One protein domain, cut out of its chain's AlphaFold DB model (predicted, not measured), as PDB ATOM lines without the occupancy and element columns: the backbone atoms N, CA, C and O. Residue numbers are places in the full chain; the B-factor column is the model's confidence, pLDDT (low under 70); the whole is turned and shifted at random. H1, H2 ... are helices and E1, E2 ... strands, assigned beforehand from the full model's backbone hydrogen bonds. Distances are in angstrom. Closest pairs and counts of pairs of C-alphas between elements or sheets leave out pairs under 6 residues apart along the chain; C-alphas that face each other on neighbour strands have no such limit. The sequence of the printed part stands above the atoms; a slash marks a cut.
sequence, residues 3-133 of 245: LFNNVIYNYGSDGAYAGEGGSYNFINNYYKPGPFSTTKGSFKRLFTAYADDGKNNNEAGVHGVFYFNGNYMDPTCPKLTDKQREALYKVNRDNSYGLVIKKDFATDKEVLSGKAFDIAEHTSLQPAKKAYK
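Overview. This is residues 3 to 133 of the 245 residues of the protein "Pectate lyase" of Bacteroides sp. CAG:754 (UniProt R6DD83). The chain is wound in stacked, roughly three-sided turns, a short solenoid: E2, E5 and E7 stack as one side, E1 and E4 as a second, E3 and E6 as a third, with long links bulging out of the turns. The first turn is E1, E2 and E3, the second E4, E5 and E6; the last begins with residues 72 to 73 beside E4 and has H1, H2 and E7, while H4, after a long link, returns to the side of E1 and E4. There are 131 printed residues with four named helices and seven named strands, in the order E1 E2 E3 E4 E5 E6 H1 H2 E7 H3 H4. The three sheets, E2 E5 E7, E1 E4 and E3 E6, are each parallel, and the class is mixed, helices and strands, with 53 residues, under half, in named elements. The whole is compact, with a radius of gyration of the C-alphas of 14.9 A, and spans 44 by 36 by 22 A.

Along the chain. The largest sheet has E2, residues 16 to 18, E5, residues 47 to 49, and E7, residues 99 to 101; C-alpha 47 is at (-42.873, -17.070, 42.790). The longest strands are E3, residues 22 to 27, 16.2 A, and E6, residues 64 to 69, 16.5 A. E1, residues 7 to 9, begins with C-alpha 7 at (-37.427, -29.468, 38.306), and E4 is residues 30 to 32. The longest helix is H1, residues 82 to 93, 16.6 A. H2 is residues 95 to 98 and H3 residues 108 to 111. H4, residues 128 to 133, is 8.9 A long and ends with C-alpha 133 at (-36.534, -38.731, 39.765).

Arrangement. In the largest sheet E5 is the inner strand, and E2 and E7 are edge strands. E2 and E5 are parallel, at 10 degrees, with N 48 and O 16 2.8 A apart, within hydrogen-bond range. E5 and E7 are parallel at 19 degrees, with N 49 and O 100 at 2.8 A. E3 and E6 are parallel at 13 degrees, with N 26 and O 67 at 2.8 A and N 65 and O 22 at 2.9 A. E3 runs on into E4 across a break of 2 residues, at 80 degrees. E4 is the parallel neighbour of E1, at 10 degrees, with N 8 and O 30 at 2.8 A. Short pairings join residues 3 to 4 with residues 26 to 27 of E3, and residues 30 to 31 of E4 with residues 72 to 73, both parallel. H3 only grazes the sheet E2 E5 E7; its closest C-alphas to E6 are Val 111 and Val 65, 4.4 A. H2 is only just not on that sheet, with 4 pairs of C-alphas within 10 A; H1 is not on it. H1, with residues 90 to 91 alone, only just touches H2, only at the corner by their link, with 3 pairs of C-alphas within 8 A, the closest being Val 91 and Tyr 97, 5.1 A. The closest C-alphas of H4 and E4 are Ala 128 and Tyr 30, 5.1 A. H4 and H1 are apart. In H1 and H4 every O i to N i+4 pair is within hydrogen-bond range; H2 and H3 are too short for such a pair.

Size, cuts and confidence. The two C-alphas farthest apart, Glu 59 and Pro 78, are 44.4 A from each other. The printed part has no cut. The long links are E4 to E5, E5 to E6, E6 to H1 and H3 to H4; the last, residues 112 to 127, lies 11 to 22 A from the mean of the C-alphas. The mean pLDDT of the printed part is 94.5, and residue 123 alone is under 70.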
ATOM      1  N   LEU A   3     -48.180 -24.629  35.888       94.50
ATOM      2  CA  LEU A   3     -46.811 -25.103  36.087       94.50
ATOM      3  C   LEU A   3     -46.836 -26.288  37.049       94.50
ATOM      4  O   LEU A   3     -46.932 -26.100  38.266       94.50
ATOM      5  N   PHE A   4     -46.704 -27.508  36.525       95.06
ATOM      6  CA  PHE A   4     -46.621 -28.703  37.357       95.06
ATOM      7  C   PHE A   4     -45.509 -29.669  36.970       95.06
ATOM      8  O   PHE A   4     -45.118 -29.765  35.813       95.06
ATOM      9  N   ASN A   5     -45.008 -30.402  37.968       95.69
ATOM     10  CA  ASN A   5     -43.987 -31.445  37.812       95.69
ATOM     11  C   ASN A   5     -42.676 -31.018  37.136       95.69
ATOM     12  O   ASN A   5     -41.987 -31.839  36.534       95.69
ATOM     13  N   ASN A   6     -42.275 -29.762  37.333       96.25
ATOM     14  CA  ASN A   6     -40.988 -29.243  36.876       96.25
ATOM     15  C   ASN A   6     -39.881 -29.470  37.910       96.25
ATOM     16  O   ASN A   6     -40.148 -29.543  39.110       96.25
ATOM     17  N   VAL A   7     -38.625 -29.520  37.452       97.50
ATOM     18  CA  VAL A   7     -37.427 -29.468  38.306       97.50
ATOM     19  C   VAL A   7     -36.690 -28.166  38.034       97.50
ATOM     20  O   VAL A   7     -36.301 -27.900  36.902       97.50
ATOM     21  N   ILE A   8     -36.486 -27.359  39.072       97.19
ATOM     22  CA  ILE A   8     -35.874 -26.032  38.969       97.19
ATOM     23  C   ILE A   8     -34.614 -26.026  39.831       97.19
ATOM     24  O   ILE A   8     -34.697 -26.082  41.060       97.19
ATOM     25  N   TYR A   9     -33.447 -25.980  39.191       97.25
ATOM     26  CA  TYR A   9     -32.144 -26.116  39.845       97.25
ATOM     27  C   TYR A   9     -31.284 -24.850  39.721       97.25
ATOM     28  O   TYR A   9     -31.277 -24.202  38.680       97.25
ATOM     29  N   ASN A  10     -30.554 -24.515  40.792       96.19
ATOM     30  CA  ASN A  10     -29.509 -23.477  40.846       96.19
ATOM     31  C   ASN A  10     -29.906 -22.077  40.317       96.19
ATOM     32  O   ASN A  10     -29.073 -21.317  39.831       96.19
ATOM     33  N   TYR A  11     -31.185 -21.723  40.443       94.19
ATOM     34  CA  TYR A  11     -31.768 -20.455  40.000       94.19
ATOM     35  C   TYR A  11     -31.287 -19.249  40.826       94.19
ATOM     36  O   TYR A  11     -30.866 -19.395  41.974       94.19
ATOM     37  N   GLY A  12     -31.368 -18.044  40.249       86.50
ATOM     38  CA  GLY A  12     -30.717 -16.849  40.797       86.50
ATOM     39  C   GLY A  12     -31.611 -15.659  41.150       86.50
ATOM     40  O   GLY A  12     -31.582 -15.195  42.284       86.50
ATOM     41  N   SER A  13     -32.342 -15.095  40.187       83.44
ATOM     42  CA  SER A  13     -32.973 -13.770  40.318       83.44
ATOM     43  C   SER A  13     -34.152 -13.761  41.298       83.44
ATOM     44  O   SER A  13     -33.953 -13.647  42.503       83.44
ATOM     45  N   ASP A  14     -35.378 -13.900  40.811       84.00
ATOM     46  CA  ASP A  14     -36.610 -13.813  41.601       84.00
ATOM     47  C   ASP A  14     -37.328 -15.173  41.719       84.00
ATOM     48  O   ASP A  14     -38.440 -15.248  42.242       84.00
ATOM     49  N   GLY A  15     -36.675 -16.262  41.291       80.25
ATOM     50  CA  GLY A  15     -37.346 -17.537  41.031       80.25
ATOM     51  C   GLY A  15     -38.146 -17.419  39.732       80.25
ATOM     52  O   GLY A  15     -37.609 -16.944  38.734       80.25
ATOM     53  N   ALA A  16     -39.424 -17.794  39.757       89.88
ATOM     54  CA  ALA A  16     -40.395 -17.338  38.763       89.88
ATOM     55  C   ALA A  16     -40.962 -15.969  39.188       89.88
ATOM     56  O   ALA A  16     -41.097 -15.711  40.384       89.88
ATOM     57  N   TYR A  17     -41.259 -15.076  38.245       92.19
ATOM     58  CA  TYR A  17     -41.713 -13.716  38.553       92.19
ATOM     59  C   TYR A  17     -42.715 -13.183  37.523       92.19
ATOM     60  O   TYR A  17     -42.998 -13.879  36.550       92.19
ATOM     61  N   ALA A  18     -43.192 -11.951  37.745       89.38
ATOM     62  CA  ALA A  18     -44.224 -11.236  36.982       89.38
ATOM     63  C   ALA A  18     -45.632 -11.600  37.483       89.38
ATOM     64  O   ALA A  18     -45.877 -11.583  38.694       89.38
ATOM     65  N   GLY A  19     -46.536 -11.959  36.579       83.88
ATOM     66  CA  GLY A  19     -47.870 -12.432  36.924       83.88
ATOM     67  C   GLY A  19     -48.913 -11.321  37.011       83.88
ATOM     68  O   GLY A  19     -49.910 -11.490  37.704       83.88
ATOM     69  N   GLU A  20     -48.674 -10.190  36.351       90.50
ATOM     70  CA  GLU A  20     -49.618  -9.088  36.201       90.50
ATOM     71  C   GLU A  20     -50.850  -9.579  35.427       90.50
ATOM     72  O   GLU A  20     -50.762  -9.899  34.244       90.50
ATOM     73  N   GLY A  21     -51.998  -9.661  36.105       86.06
ATOM     74  CA  GLY A  21     -53.265 -10.086  35.509       86.06
ATOM     75  C   GLY A  21     -53.276 -11.556  35.079       86.06
ATOM     76  O   GLY A  21     -52.854 -11.919  33.984       86.06
ATOM     77  N   GLY A  22     -53.834 -12.430  35.920       92.50
ATOM     78  CA  GLY A  22     -54.021 -13.829  35.542       92.50
ATOM     79  C   GLY A  22     -54.277 -14.777  36.703       92.50
ATOM     80  O   GLY A  22     -54.336 -14.396  37.870       92.50
ATOM     81  N   SER A  23     -54.412 -16.051  36.358       96.12
ATOM     82  CA  SER A  23     -54.582 -17.158  37.296       96.12
ATOM     83  C   SER A  23     -53.460 -18.169  37.094       96.12
ATOM     84  O   SER A  23     -53.183 -18.570  35.957       96.12
ATOM     85  N   TYR A  24     -52.782 -18.550  38.174       96.31
ATOM     86  CA  TYR A  24     -51.548 -19.328  38.106       96.31
ATOM     87  C   TYR A  24     -51.596 -20.515  39.062       96.31
ATOM     88  O   TYR A  24     -51.725 -20.336  40.269       96.31
ATOM     89  N   ASN A  25     -51.433 -21.719  38.528       96.69
ATOM     90  CA  ASN A  25     -51.266 -22.934  39.313       96.69
ATOM     91  C   ASN A  25     -49.785 -23.329  39.345       96.69
ATOM     92  O   ASN A  25     -49.146 -23.458  38.302       96.69
ATOM     93  N   PHE A  26     -49.253 -23.553  40.544       96.94
ATOM     94  CA  PHE A  26     -47.922 -24.101  40.795       96.94
ATOM     95  C   PHE A  26     -48.086 -25.392  41.589       96.94
ATOM     96  O   PHE A  26     -48.315 -25.356  42.803       96.94
ATOM     97  N   ILE A  27     -48.006 -26.536  40.913       97.25
ATOM     98  CA  ILE A  27     -48.409 -27.817  41.495       97.25
ATOM     99  C   ILE A  27     -47.285 -28.850  41.400       97.25
ATOM    100  O   ILE A  27     -46.803 -29.182  40.326       97.25
ATOM    101  N   ASN A  28     -46.877 -29.434  42.526       97.81
ATOM    102  CA  ASN A  28     -45.930 -30.553  42.550       97.81
ATOM    103  C   ASN A  28     -44.604 -30.309  41.794       97.81
ATOM    104  O   ASN A  28     -44.045 -31.237  41.200       97.81
ATOM    105  N   ASN A  29     -44.085 -29.080  41.808       98.00
ATOM    106  CA  ASN A  29     -42.761 -28.776  41.265       98.00
ATOM    107  C   ASN A  29     -41.666 -29.027  42.312       98.00
ATOM    108  O   ASN A  29     -41.882 -28.877  43.518       98.00
ATOM    109  N   TYR A  30     -40.476 -29.395  41.852       98.56
ATOM    110  CA  TYR A  30     -39.298 -29.650  42.670       98.56
ATOM    111  C   TYR A  30     -38.265 -28.538  42.484       98.56
ATOM    112  O   TYR A  30     -37.603 -28.441  41.455       98.56
ATOM    113  N   TYR A  31     -38.095 -27.712  43.504       98.31
ATOM    114  CA  TYR A  31     -37.115 -26.638  43.542       98.31
ATOM    115  C   TYR A  31     -35.890 -27.110  44.313       98.31
ATOM    116  O   TYR A  31     -35.997 -27.557  45.452       98.31
ATOM    117  N   LYS A  32     -34.709 -26.992  43.713       97.88
ATOM    118  CA  LYS A  32     -33.440 -27.326  44.354       97.88
ATOM    119  C   LYS A  32     -32.494 -26.131  44.272       97.88
ATOM    120  O   LYS A  32     -31.847 -25.932  43.242       97.88
ATOM    121  N   PRO A  33     -32.397 -25.326  45.341       97.25
ATOM    122  CA  PRO A  33     -31.377 -24.293  45.437       97.25
ATOM    123  C   PRO A  33     -29.996 -24.925  45.267       97.25
ATOM    124  O   PRO A  33     -29.682 -25.905  45.937       97.25
ATOM    125  N   GLY A  34     -29.194 -24.389  44.355       97.12
ATOM    126  CA  GLY A  34     -27.802 -24.789  44.169       97.12
ATOM    127  C   GLY A  34     -26.842 -23.742  44.739       97.12
ATOM    128  O   GLY A  34     -27.287 -22.763  45.352       97.12
ATOM    129  N   PRO A  35     -25.525 -23.909  44.536       97.50
ATOM    130  CA  PRO A  35     -24.516 -22.988  45.053       97.50
ATOM    131  C   PRO A  35     -24.761 -21.521  44.685       97.50
ATOM    132  O   PRO A  35     -24.634 -20.661  45.555       97.50
ATOM    133  N   PHE A  36     -25.228 -21.220  43.470       97.06
ATOM    134  CA  PHE A  36     -25.577 -19.854  43.085       97.06
ATOM    135  C   PHE A  36     -26.823 -19.361  43.819       97.06
ATOM    136  O   PHE A  36     -26.795 -18.271  44.395       97.06
ATOM    137  N   SER A  37     -27.881 -20.176  43.888       96.94
ATOM    138  CA  SER A  37     -29.113 -19.835  44.614       96.94
ATOM    139  C   SER A  37     -28.839 -19.440  46.059       96.94
ATOM    140  O   SER A  37     -29.435 -18.490  46.555       96.94
ATOM    141  N   THR A  38     -27.904 -20.117  46.737       96.56
ATOM    142  CA  THR A  38     -27.577 -19.816  48.143       96.56
ATOM    143  C   THR A  38     -26.995 -18.421  48.368       96.56
ATOM    144  O   THR A  38     -27.056 -17.919  49.491       96.56
ATOM    145  N   THR A  39     -26.494 -17.766  47.316       96.38
ATOM    146  CA  THR A  39     -25.998 -16.379  47.367       96.38
ATOM    147  C   THR A  39     -27.115 -15.341  47.228       96.38
ATOM    148  O   THR A  39     -26.869 -14.141  47.346       96.38
ATOM    149  N   LYS A  40     -28.349 -15.776  46.949       95.88
ATOM    150  CA  LYS A  40     -29.475 -14.912  46.588       95.88
ATOM    151  C   LYS A  40     -30.576 -15.001  47.632       95.88
ATOM    152  O   LYS A  40     -30.864 -16.062  48.172       95.88
ATOM    153  N   GLY A  41     -31.271 -13.889  47.872       93.31
ATOM    154  CA  GLY A  41     -32.446 -13.867  48.754       93.31
ATOM    155  C   GLY A  41     -33.650 -14.648  48.203       93.31
ATOM    156  O   GLY A  41     -34.614 -14.896  48.927       93.31
ATOM    157  N   SER A  42     -33.605 -15.031  46.928       94.88
ATOM    158  CA  SER A  42     -34.633 -15.792  46.222       94.88
ATOM    159  C   SER A  42     -34.547 -17.301  46.420       94.88
ATOM    160  O   SER A  42     -35.462 -17.996  45.997       94.88
ATOM    161  N   PHE A  43     -33.530 -17.817  47.123       96.81
ATOM    162  CA  PHE A  43     -33.299 -19.255  47.332       96.81
ATOM    163  C   PHE A  43     -34.508 -20.052  47.860       96.81
ATOM    164  O   PHE A  43     -34.507 -21.269  47.783       96.81
ATOM    165  N   LYS A  44     -35.524 -19.390  48.421       95.69
ATOM    166  CA  LYS A  44     -36.749 -19.998  48.968       95.69
ATOM    167  C   LYS A  44     -38.031 -19.620  48.215       95.69
ATOM    168  O   LYS A  44     -39.117 -19.903  48.704       95.69
ATOM    169  N   ARG A  45     -37.929 -18.915  47.087       96.12
ATOM    170  CA  ARG A  45     -39.092 -18.391  46.357       96.12
ATOM    171  C   ARG A  45     -39.602 -19.404  45.343       96.12
ATOM    172  O   ARG A  45     -38.831 -19.886  44.518       96.12
ATOM    173  N   LEU A  46     -40.899 -19.682  45.407       96.12
ATOM    174  CA  LEU A  46     -41.652 -20.362  44.355       96.12
ATOM    175  C   LEU A  46     -42.053 -19.354  43.274       96.12
ATOM    176  O   LEU A  46     -41.924 -19.656  42.088       96.12
ATOM    177  N   PHE A  47     -42.479 -18.152  43.688       95.75
ATOM    178  CA  PHE A  47     -42.873 -17.070  42.790       95.75
ATOM    179  C   PHE A  47     -42.682 -15.680  43.422       95.75
ATOM    180  O   PHE A  47     -42.822 -15.514  44.635       95.75
ATOM    181  N   THR A  48     -42.404 -14.672  42.598       95.56
ATOM    182  CA  THR A  48     -42.364 -13.254  42.973       95.56
ATOM    183  C   THR A  48     -43.406 -12.482  42.160       95.56
ATOM    184  O   THR A  48     -43.199 -12.220  40.978       95.56
ATOM    185  N   ALA A  49     -44.512 -12.106  42.798       95.50
ATOM    186  CA  ALA A  49     -45.619 -11.402  42.167       95.50
ATOM    187  C   ALA A  49     -45.362  -9.897  42.052       95.50
ATOM    188  O   ALA A  49     -44.850  -9.267  42.986       95.50
ATOM    189  N   TYR A  50     -45.778  -9.335  40.919       93.94
ATOM    190  CA  TYR A  50     -45.823  -7.905  40.636       93.94
ATOM    191  C   TYR A  50     -47.253  -7.503  40.247       93.94
ATOM    192  O   TYR A  50     -48.026  -8.328  39.758       93.94
ATOM    193  N   ALA A  51     -47.595  -6.240  40.491       94.31
ATOM    194  CA  ALA A  51     -48.770  -5.609  39.906       94.31
ATOM    195  C   ALA A  51     -48.348  -4.792  38.684       94.31
ATOM    196  O   ALA A  51     -47.227  -4.271  38.646       94.31
ATOM    197  N   ASP A  52     -49.260  -4.657  37.726       93.19
ATOM    198  CA  ASP A  52     -49.053  -3.836  36.541       93.19
ATOM    199  C   ASP A  52     -48.842  -2.370  36.940       93.19
ATOM    200  O   ASP A  52     -49.486  -1.856  37.861       93.19
ATOM    201  N   ASP A  53     -47.916  -1.693  36.262       91.31
ATOM    202  CA  ASP A  53     -47.612  -0.283  36.506       91.31
ATOM    203  C   ASP A  53     -48.450   0.668  35.634       91.31
ATOM    204  O   ASP A  53     -48.265   1.886  35.706       91.31
ATOM    205  N   GLY A  54     -49.379   0.125  34.841       90.44
ATOM    206  CA  GLY A  54     -50.281   0.864  33.965       90.44
ATOM    207  C   GLY A  54     -49.636   1.318  32.657       90.44
ATOM    208  O   GLY A  54     -50.243   2.093  31.921       90.44
ATOM    209  N   LYS A  55     -48.395   0.894  32.372       89.00
ATOM    210  CA  LYS A  55     -47.716   1.191  31.099       89.00
ATOM    211  C   LYS A  55     -47.914   0.104  30.048       89.00
ATOM    212  O   LYS A  55     -47.556   0.321  28.891       89.00
ATOM    213  N   ASN A  56     -48.454  -1.045  30.445       79.06
ATOM    214  CA  ASN A  56     -48.885  -2.096  29.533       79.06
ATOM    215  C   ASN A  56     -50.372  -1.909  29.176       79.06
ATOM    216  O   ASN A  56     -50.973  -0.879  29.460       79.06
ATOM    217  N   ASN A  57     -50.991  -2.922  28.564       86.31
ATOM    218  CA  ASN A  57     -52.418  -2.901  28.218       86.31
ATOM    219  C   ASN A  57     -53.365  -3.105  29.422       86.31
ATOM    220  O   ASN A  57     -54.575  -3.177  29.221       86.31
ATOM    221  N   ASN A  58     -52.842  -3.227  30.645       86.88
ATOM    222  CA  ASN A  58     -53.641  -3.361  31.861       86.88
ATOM    223  C   ASN A  58     -53.659  -2.046  32.648       86.88
ATOM    224  O   ASN A  58     -52.740  -1.235  32.560       86.88
ATOM    225  N   GLU A  59     -54.686  -1.867  33.474       90.44
ATOM    226  CA  GLU A  59     -54.721  -0.775  34.444       90.44
ATOM    227  C   GLU A  59     -53.678  -0.981  35.554       90.44
ATOM    228  O   GLU A  59     -53.366  -2.109  35.948       90.44
ATOM    229  N   ALA A  60     -53.151   0.122  36.090       92.38
ATOM    230  CA  ALA A  60     -52.218   0.071  37.209       92.38
ATOM    231  C   ALA A  60     -52.859  -0.622  38.422       92.38
ATOM    232  O   ALA A  60     -53.985  -0.309  38.808       92.38
ATOM    233  N   GLY A  61     -52.123  -1.541  39.047       90.75
ATOM    234  CA  GLY A  61     -52.608  -2.330  40.183       90.75
ATOM    235  C   GLY A  61     -53.219  -3.680  39.805       90.75
ATOM    236  O   GLY A  61     -53.441  -4.497  40.695       90.75
ATOM    237  N   VAL A  62     -53.431  -3.967  38.513       94.75
ATOM    238  CA  VAL A  62     -53.840  -5.306  38.064       94.75
ATOM    239  C   VAL A  62     -52.780  -6.331  38.468       94.75
ATOM    240  O   VAL A  62     -51.596  -6.171  38.182       94.75
ATOM    241  N   HIS A  63     -53.202  -7.406  39.129       94.94
ATOM    242  CA  HIS A  63     -52.309  -8.436  39.649       94.94
ATOM    243  C   HIS A  63     -52.861  -9.842  39.415       94.94
ATOM    244  O   HIS A  63     -54.038 -10.042  39.110       94.94
ATOM    245  N   GLY A  64     -51.984 -10.832  39.536       95.75
ATOM    246  CA  GLY A  64     -52.339 -12.241  39.438       95.75
ATOM    247  C   GLY A  64     -52.893 -12.815  40.736       95.75
ATOM    248  O   GLY A  64     -52.736 -12.240  41.817       95.75
ATOM    249  N   VAL A  65     -53.501 -13.994  40.609       97.31
ATOM    250  CA  VAL A  65     -53.897 -14.856  41.726       97.31
ATOM    251  C   VAL A  65     -53.252 -16.232  41.547       97.31
ATOM    252  O   VAL A  65     -53.265 -16.812  40.459       97.31
ATOM    253  N   PHE A  66     -52.676 -16.758  42.620       97.69
ATOM    254  CA  PHE A  66     -51.758 -17.886  42.620       97.69
ATOM    255  C   PHE A  66     -52.280 -19.009  43.513       97.69
ATOM    256  O   PHE A  66     -52.679 -18.789  44.655       97.69
ATOM    257  N   TYR A  67     -52.233 -20.230  43.006       97.62
ATOM    258  CA  TYR A  67     -52.479 -21.448  43.756       97.62
ATOM    259  C   TYR A  67     -51.180 -22.245  43.846       97.62
ATOM    260  O   TYR A  67     -50.580 -22.578  42.822       97.62
ATOM    261  N   PHE A  68     -50.753 -22.573  45.064       98.00
ATOM    262  CA  PHE A  68     -49.577 -23.403  45.309       98.00
ATOM    263  C   PHE A  68     -49.978 -24.678  46.038       98.00
ATOM    264  O   PHE A  68     -50.580 -24.611  47.108       98.00
ATOM    265  N   ASN A  69     -49.597 -25.839  45.504       97.50
ATOM    266  CA  ASN A  69     -49.820 -27.104  46.194       97.50
ATOM    267  C   ASN A  69     -48.736 -28.140  45.884       97.50
ATOM    268  O   ASN A  69     -48.348 -28.330  44.734       97.50
ATOM    269  N   GLY A  70     -48.260 -28.841  46.913       97.81
ATOM    270  CA  GLY A  70     -47.345 -29.977  46.777       97.81
ATOM    271  C   GLY A  70     -45.961 -29.663  46.189       97.81
ATOM    272  O   GLY A  70     -45.203 -30.591  45.897       97.81
ATOM    273  N   ASN A  71     -45.596 -28.386  46.032       98.50
ATOM    274  CA  ASN A  71     -44.241 -28.009  45.637       98.50
ATOM    275  C   ASN A  71     -43.263 -28.331  46.764       98.50
ATOM    276  O   ASN A  71     -43.586 -28.209  47.949       98.50
ATOM    277  N   TYR A  72     -42.050 -28.713  46.381       98.75
ATOM    278  CA  TYR A  72     -41.016 -29.130  47.313       98.75
ATOM    279  C   TYR A  72     -39.711 -28.378  47.066       98.75
ATOM    280  O   TYR A  72     -39.194 -28.371  45.957       98.75
ATOM    281  N   MET A  73     -39.171 -27.793  48.127       98.38
ATOM    282  CA  MET A  73     -37.862 -27.166  48.222       98.38
ATOM    283  C   MET A  73     -36.858 -28.148  48.831       98.38
ATOM    284  O   MET A  73     -36.986 -28.558  49.986       98.38
ATOM    285  N   ASP A  74     -35.845 -28.516  48.062       98.56
ATOM    286  CA  ASP A  74     -34.794 -29.446  48.451       98.56
ATOM    287  C   ASP A  74     -33.721 -28.753  49.320       98.56
ATOM    288  O   ASP A  74     -33.038 -27.840  48.850       98.56
ATOM    289  N   PRO A  75     -33.527 -29.183  50.583       97.94
ATOM    290  CA  PRO A  75     -32.570 -28.573  51.499       97.94
ATOM    291  C   PRO A  75     -31.170 -29.214  51.457       97.94
ATOM    292  O   PRO A  75     -30.359 -28.937  52.343       97.94
ATOM    293  N   THR A  76     -30.870 -30.095  50.492       97.81
ATOM    294  CA  THR A  76     -29.645 -30.916  50.499       97.81
ATOM    295  C   THR A  76     -28.430 -30.242  49.875       97.81
ATOM    296  O   THR A  76     -27.362 -30.852  49.866       97.81
ATOM    297  N   CYS A  77     -28.545 -29.037  49.308       97.44
ATOM    298  CA  CYS A  77     -27.368 -28.359  48.767       97.44
ATOM    299  C   CYS A  77     -26.349 -28.091  49.891       97.44
ATOM    300  O   CYS A  77     -26.698 -27.457  50.894       97.44
ATOM    301  N   PRO A  78     -25.082 -28.517  49.732       96.38
ATOM    302  CA  PRO A  78     -24.078 -28.414  50.790       96.38
ATOM    303  C   PRO A  78     -23.700 -26.966  51.135       96.38
ATOM    304  O   PRO A  78     -23.156 -26.719  52.206       96.38
ATOM    305  N   LYS A  79     -23.992 -25.998  50.254       97.25
ATOM    306  CA  LYS A  79     -23.730 -24.567  50.484       97.25
ATOM    307  C   LYS A  79     -24.819 -23.865  51.302       97.25
ATOM    308  O   LYS A  79     -24.630 -22.716  51.687       97.25
ATOM    309  N   LEU A  80     -25.946 -24.525  51.578       98.25
ATOM    310  CA  LEU A  80     -26.996 -23.944  52.414       98.25
ATOM    311  C   LEU A  80     -26.514 -23.811  53.862       98.25
ATOM    312  O   LEU A  80     -25.933 -24.734  54.435       98.25
ATOM    313  N   THR A  81     -26.828 -22.679  54.479       98.44
ATOM    314  CA  THR A  81     -26.737 -22.496  55.935       98.44
ATOM    315  C   THR A  81     -27.925 -23.155  56.645       98.44
ATOM    316  O   THR A  81     -28.960 -23.417  56.027       98.44
ATOM    317  N   ASP A  82     -27.831 -23.366  57.962       98.56
ATOM    318  CA  ASP A  82     -28.951 -23.907  58.752       98.56
ATOM    319  C   ASP A  82     -30.193 -23.013  58.684       98.56
ATOM    320  O   ASP A  82     -31.289 -23.499  58.417       98.56
ATOM    321  N   LYS A  83     -30.013 -21.690  58.779       98.38
ATOM    322  CA  LYS A  83     -31.109 -20.715  58.627       98.38
ATOM    323  C   LYS A  83     -31.792 -20.814  57.263       98.38
ATOM    324  O   LYS A  83     -33.009 -20.665  57.158       98.38
ATOM    325  N   GLN A  84     -31.021 -21.050  56.200       98.44
ATOM    326  CA  GLN A  84     -31.598 -21.258  54.874       98.44
ATOM    327  C   GLN A  84     -32.373 -22.578  54.821       98.44
ATOM    328  O   GLN A  84     -33.511 -22.572  54.361       98.44
ATOM    329  N   ARG A  85     -31.831 -23.682  55.356       98.69
ATOM    330  CA  ARG A  85     -32.557 -24.964  55.445       98.69
ATOM    331  C   ARG A  85     -33.880 -24.828  56.199       98.69
ATOM    332  O   ARG A  85     -34.909 -25.280  55.705       98.69
ATOM    333  N   GLU A  86     -33.885 -24.151  57.344       98.56
ATOM    334  CA  GLU A  86     -35.099 -23.864  58.121       98.56
ATOM    335  C   GLU A  86     -36.148 -23.098  57.309       98.56
ATOM    336  O   GLU A  86     -37.337 -23.429  57.354       98.56
ATOM    337  N   ALA A  87     -35.715 -22.108  56.522       98.50
ATOM    338  CA  ALA A  87     -36.605 -21.368  55.640       98.50
ATOM    339  C   ALA A  87     -37.202 -22.257  54.535       98.50
ATOM    340  O   ALA A  87     -38.395 -22.148  54.262       98.50
ATOM    341  N   LEU A  88     -36.424 -23.173  53.949       98.56
ATOM    342  CA  LEU A  88     -36.936 -24.142  52.970       98.56
ATOM    343  C   LEU A  88     -37.944 -25.107  53.605       98.56
ATOM    344  O   LEU A  88     -39.006 -25.350  53.036       98.56
ATOM    345  N   TYR A  89     -37.677 -25.599  54.820       98.62
ATOM    346  CA  TYR A  89     -38.642 -26.421  55.558       98.62
ATOM    347  C   TYR A  89     -39.945 -25.676  55.852       98.62
ATOM    348  O   TYR A  89     -41.009 -26.290  55.867       98.62
ATOM    349  N   LYS A  90     -39.883 -24.358  56.067       98.50
ATOM    350  CA  LYS A  90     -41.077 -23.528  56.232       98.50
ATOM    351  C   LYS A  90     -41.922 -23.499  54.953       98.50
ATOM    352  O   LYS A  90     -43.116 -23.755  55.047       98.50
ATOM    353  N   VAL A  91     -41.300 -23.301  53.787       98.31
ATOM    354  CA  VAL A  91     -41.983 -23.356  52.476       98.31
ATOM    355  C   VAL A  91     -42.540 -24.753  52.176       98.31
ATOM    356  O   VAL A  91     -43.620 -24.887  51.611       98.31
ATOM    357  N   ASN A  92     -41.846 -25.815  52.592       98.56
ATOM    358  CA  ASN A  92     -42.329 -27.191  52.425       98.56
ATOM    359  C   ASN A  92     -43.562 -27.520  53.274       98.56
ATOM    360  O   ASN A  92     -44.352 -28.373  52.882       98.56
ATOM    361  N   ARG A  93     -43.706 -26.894  54.448       98.38
ATOM    362  CA  ARG A  93     -44.896 -27.062  55.299       98.38
ATOM    363  C   ARG A  93     -46.083 -26.261  54.783       98.38
ATOM    364  O   ARG A  93     -47.211 -26.716  54.913       98.38
ATOM    365  N   ASP A  94     -45.814 -25.090  54.223       97.94
ATOM    366  CA  ASP A  94     -46.817 -24.214  53.637       97.94
ATOM    367  C   ASP A  94     -46.183 -23.443  52.474       97.94
ATOM    368  O   ASP A  94     -45.313 -22.584  52.663       97.94
ATOM    369  N   ASN A  95     -46.602 -23.792  51.254       97.75
ATOM    370  CA  ASN A  95     -46.048 -23.224  50.031       97.75
ATOM    371  C   ASN A  95     -46.328 -21.717  49.893       97.75
ATOM    372  O   ASN A  95     -45.599 -21.059  49.152       97.75
ATOM    373  N   SER A  96     -47.297 -21.146  50.621       96.56
ATOM    374  CA  SER A  96     -47.554 -19.697  50.597       96.56
ATOM    375  C   SER A  96     -46.334 -18.881  51.037       96.56
ATOM    376  O   SER A  96     -46.066 -17.826  50.472       96.56
ATOM    377  N   TYR A  97     -45.490 -19.412  51.933       96.88
ATOM    378  CA  TYR A  97     -44.228 -18.767  52.321       96.88
ATOM    379  C   TYR A  97     -43.196 -18.667  51.188       96.88
ATOM    380  O   TYR A  97     -42.176 -17.990  51.344       96.88
ATOM    381  N   GLY A  98     -43.419 -19.383  50.085       96.06
ATOM    382  CA  GLY A  98     -42.628 -19.287  48.866       96.06
ATOM    383  C   GLY A  98     -43.081 -18.167  47.927       96.06
ATOM    384  O   GLY A  98     -42.358 -17.882  46.972       96.06
ATOM    385  N   LEU A  99     -44.231 -17.536  48.174       96.38
ATOM    386  CA  LEU A  99     -44.690 -16.364  47.436       96.38
ATOM    387  C   LEU A  99     -44.056 -15.094  48.015       96.38
ATOM    388  O   LEU A  99     -43.968 -14.913  49.228       96.38
ATOM    389  N   VAL A 100     -43.617 -14.199  47.136       95.50
ATOM    390  CA  VAL A 100     -43.181 -12.847  47.498       95.50
ATOM    391  C   VAL A 100     -44.024 -11.836  46.738       95.50
ATOM    392  O   VAL A 100     -43.999 -11.832  45.512       95.50
ATOM    393  N   ILE A 101     -44.715 -10.954  47.454       94.94
ATOM    394  CA  ILE A 101     -45.466  -9.833  46.878       94.94
ATOM    395  C   ILE A 101     -44.538  -8.620  46.846       94.94
ATOM    396  O   ILE A 101     -44.080  -8.143  47.884       94.94
ATOM    397  N   LYS A 102     -44.172  -8.137  45.659       92.94
ATOM    398  CA  LYS A 102     -43.250  -7.000  45.544       92.94
ATOM    399  C   LYS A 102     -43.964  -5.687  45.806       92.94
ATOM    400  O   LYS A 102     -45.051  -5.467  45.301       92.94
ATOM    401  N   LYS A 103     -43.302  -4.778  46.529       90.81
ATOM    402  CA  LYS A 103     -43.834  -3.445  46.878       90.81
ATOM    403  C   LYS A 103     -45.155  -3.487  47.663       90.81
ATOM    404  O   LYS A 103     -45.849  -2.480  47.684       90.81
ATOM    405  N   ASP A 104     -45.488  -4.632  48.266       91.94
ATOM    406  CA  ASP A 104     -46.665  -4.809  49.122       91.94
ATOM    407  C   ASP A 104     -47.972  -4.297  48.481       91.94
ATOM    408  O   ASP A 104     -48.819  -3.719  49.155       91.94
ATOM    409  N   PHE A 105     -48.135  -4.481  47.160       92.75
ATOM    410  CA  PHE A 105     -49.298  -3.954  46.423       92.75
ATOM    411  C   PHE A 105     -50.627  -4.613  46.829       92.75
ATOM    412  O   PHE A 105     -51.685  -4.065  46.535       92.75
ATOM    413  N   ALA A 106     -50.572  -5.789  47.455       93.56
ATOM    414  CA  ALA A 106     -51.718  -6.567  47.903       93.56
ATOM    415  C   ALA A 106     -51.338  -7.430  49.112       93.56
ATOM    416  O   ALA A 106     -50.163  -7.675  49.393       93.56
ATOM    417  N   THR A 107     -52.349  -7.922  49.817       94.38
ATOM    418  CA  THR A 107     -52.213  -8.916  50.881       94.38
ATOM    419  C   THR A 107     -52.199 -10.337  50.321       94.38
ATOM    420  O   THR A 107     -52.744 -10.610  49.252       94.38
ATOM    421  N   ASP A 108     -51.678 -11.288  51.101       92.56
ATOM    422  CA  ASP A 108     -51.709 -12.718  50.765       92.56
ATOM    423  C   ASP A 108     -53.119 -13.213  50.401       92.56
ATOM    424  O   ASP A 108     -53.271 -14.039  49.509       92.56
ATOM    425  N   LYS A 109     -54.172 -12.690  51.048       93.62
ATOM    426  CA  LYS A 109     -55.565 -13.099  50.790       93.62
ATOM    427  C   LYS A 109     -56.080 -12.677  49.415       93.62
ATOM    428  O   LYS A 109     -56.989 -13.318  48.900       93.62
ATOM    429  N   GLU A 110     -55.547 -11.595  48.862       95.44
ATOM    430  CA  GLU A 110     -55.953 -11.067  47.557       95.44
ATOM    431  C   GLU A 110     -55.243 -11.797  46.415       95.44
ATOM    432  O   GLU A 110     -55.801 -11.939  45.329       95.44
ATOM    433  N   VAL A 111     -54.028 -12.295  46.665       96.38
ATOM    434  CA  VAL A 111     -53.205 -12.953  45.644       96.38
ATOM    435  C   VAL A 111     -53.181 -14.473  45.766       96.38
ATOM    436  O   VAL A 111     -52.772 -15.129  44.817       96.38
ATOM    437  N   LEU A 112     -53.594 -15.075  46.884       97.56
ATOM    438  CA  LEU A 112     -53.633 -16.531  47.039       97.56
ATOM    439  C   LEU A 112     -55.037 -17.082  46.811       97.56
ATOM    440  O   LEU A 112     -56.004 -16.686  47.458       97.56
ATOM    441  N   SER A 113     -55.124 -18.089  45.950       97.62
ATOM    442  CA  SER A 113     -56.316 -18.915  45.818       97.62
ATOM    443  C   SER A 113     -56.227 -20.131  46.736       97.62
ATOM    444  O   SER A 113     -55.197 -20.798  46.809       97.62
ATOM    445  N   GLY A 114     -57.338 -20.472  47.393       96.50
ATOM    446  CA  GLY A 114     -57.479 -21.727  48.141       96.50
ATOM    447  C   GLY A 114     -57.777 -22.948  47.260       96.50
ATOM    448  O   GLY A 114     -57.829 -24.065  47.769       96.50
ATOM    449  N   LYS A 115     -57.996 -22.750  45.953       96.25
ATOM    450  CA  LYS A 115     -58.300 -23.812  44.984       96.25
ATOM    451  C   LYS A 115     -57.509 -23.641  43.690       96.25
ATOM    452  O   LYS A 115     -57.238 -22.514  43.276       96.25
ATOM    453  N   ALA A 116     -57.200 -24.758  43.038       95.50
ATOM    454  CA  ALA A 116     -56.628 -24.732  41.700       95.50
ATOM    455  C   ALA A 116     -57.596 -24.064  40.714       95.50
ATOM    456  O   ALA A 116     -58.819 -24.188  40.835       95.50
ATOM    457  N   PHE A 117     -57.032 -23.357  39.745       96.25
ATOM    458  CA  PHE A 117     -57.762 -22.823  38.604       96.25
ATOM    459  C   PHE A 117     -57.925 -23.901  37.531       96.25
ATOM    460  O   PHE A 117     -57.055 -24.755  37.385       96.25
ATOM    461  N   ASP A 118     -59.008 -23.844  36.765       94.31
ATOM    462  CA  ASP A 118     -59.224 -24.739  35.629       94.31
ATOM    463  C   ASP A 118     -58.570 -24.131  34.378       94.31
ATOM    464  O   ASP A 118     -59.116 -23.213  33.766       94.31
ATOM    465  N   ILE A 119     -57.325 -24.534  34.100       92.06
ATOM    466  CA  ILE A 119     -56.482 -23.950  33.038       92.06
ATOM    467  C   ILE A 119     -56.114 -24.998  31.987       92.06
ATOM    468  O   ILE A 119     -56.174 -24.711  30.793       92.06
ATOM    469  N   ALA A 120     -55.685 -26.184  32.419       85.44
ATOM    470  CA  ALA A 120     -55.311 -27.286  31.543       85.44
ATOM    471  C   ALA A 120     -55.538 -28.628  32.248       85.44
ATOM    472  O   ALA A 120     -55.413 -28.724  33.470       85.44
ATOM    473  N   GLU A 121     -55.818 -29.673  31.469       83.69
ATOM    474  CA  GLU A 121     -55.935 -31.034  31.991       83.69
ATOM    475  C   GLU A 121     -54.580 -31.593  32.449       83.69
ATOM    476  O   GLU A 121     -53.535 -31.357  31.835       83.69
ATOM    477  N   HIS A 122     -54.596 -32.395  33.517       79.69
ATOM    478  CA  HIS A 122     -53.408 -33.076  34.037       79.69
ATOM    479  C   HIS A 122     -53.472 -34.567  33.690       79.69
ATOM    480  O   HIS A 122     -53.982 -35.373  34.466       79.69
ATOM    481  N   THR A 123     -52.935 -34.962  32.535       69.88
ATOM    482  CA  THR A 123     -52.931 -36.378  32.104       69.88
ATOM    483  C   THR A 123     -52.070 -37.279  32.998       69.88
ATOM    484  O   THR A 123     -52.331 -38.477  33.104       69.88
ATOM    485  N   SER A 124     -51.065 -36.719  33.684       80.94
ATOM    486  CA  SER A 124     -50.293 -37.415  34.718       80.94
ATOM    487  C   SER A 124     -49.705 -36.437  35.739       80.94
ATOM    488  O   SER A 124     -48.617 -35.894  35.537       80.94
ATOM    489  N   LEU A 125     -50.403 -36.230  36.859       89.94
ATOM    490  CA  LEU A 125     -49.888 -35.447  37.980       89.94
ATOM    491  C   LEU A 125     -49.215 -36.368  39.004       89.94
ATOM    492  O   LEU A 125     -49.832 -37.285  39.543       89.94
ATOM    493  N   GLN A 126     -47.947 -36.112  39.306       94.19
ATOM    494  CA  GLN A 126     -47.164 -36.906  40.259       94.19
ATOM    495  C   GLN A 126     -46.650 -36.067  41.434       94.19
ATOM    496  O   GLN A 126     -46.550 -34.852  41.312       94.19
ATOM    497  N   PRO A 127     -46.284 -36.660  42.584       97.25
ATOM    498  CA  PRO A 127     -45.633 -35.911  43.661       97.25
ATOM    499  C   PRO A 127     -44.286 -35.324  43.216       97.25
ATOM    500  O   PRO A 127     -43.530 -35.992  42.508       97.25
ATOM    501  N   ALA A 128     -43.922 -34.132  43.705       98.19
ATOM    502  CA  ALA A 128     -42.700 -33.419  43.300       98.19
ATOM    503  C   ALA A 128     -41.420 -34.275  43.372       98.19
ATOM    504  O   ALA A 128     -40.580 -34.241  42.478       98.19
ATOM    505  N   LYS A 129     -41.275 -35.106  44.414       98.06
ATOM    506  CA  LYS A 129     -40.124 -36.016  44.568       98.06
ATOM    507  C   LYS A 129     -40.067 -37.119  43.509       98.06
ATOM    508  O   LYS A 129     -38.975 -37.575  43.182       98.06
ATOM    509  N   LYS A 130     -41.218 -37.579  43.007       96.75
ATOM    510  CA  LYS A 130     -41.274 -38.531  41.891       96.75
ATOM    511  C   LYS A 130     -40.951 -37.812  40.584       96.75
ATOM    512  O   LYS A 130     -40.074 -38.279  39.872       96.75
ATOM    513  N   ALA A 131     -41.539 -36.629  40.362       95.81
ATOM    514  CA  ALA A 131     -41.202 -35.776  39.220       95.81
ATOM    515  C   ALA A 131     -39.697 -35.525  39.109       95.81
ATOM    516  O   ALA A 131     -39.122 -35.698  38.044       95.81
ATOM    517  N   TYR A 132     -39.034 -35.228  40.226       97.94
ATOM    518  CA  TYR A 132     -37.584 -35.072  40.273       97.94
ATOM    519  C   TYR A 132     -36.810 -36.287  39.759       97.94
ATOM    520  O   TYR A 132     -35.880 -36.139  38.968       97.94
ATOM    521  N   LYS A 133     -37.189 -37.492  40.199       96.50
ATOM    522  CA  LYS A 133     -36.534 -38.731  39.765       96.50
ATOM    523  C   LYS A 133     -36.761 -38.979  38.279       96.50
ATOM    524  O   LYS A 133     -35.796 -39.254  37.576       96.50
TER     525      LYS A 133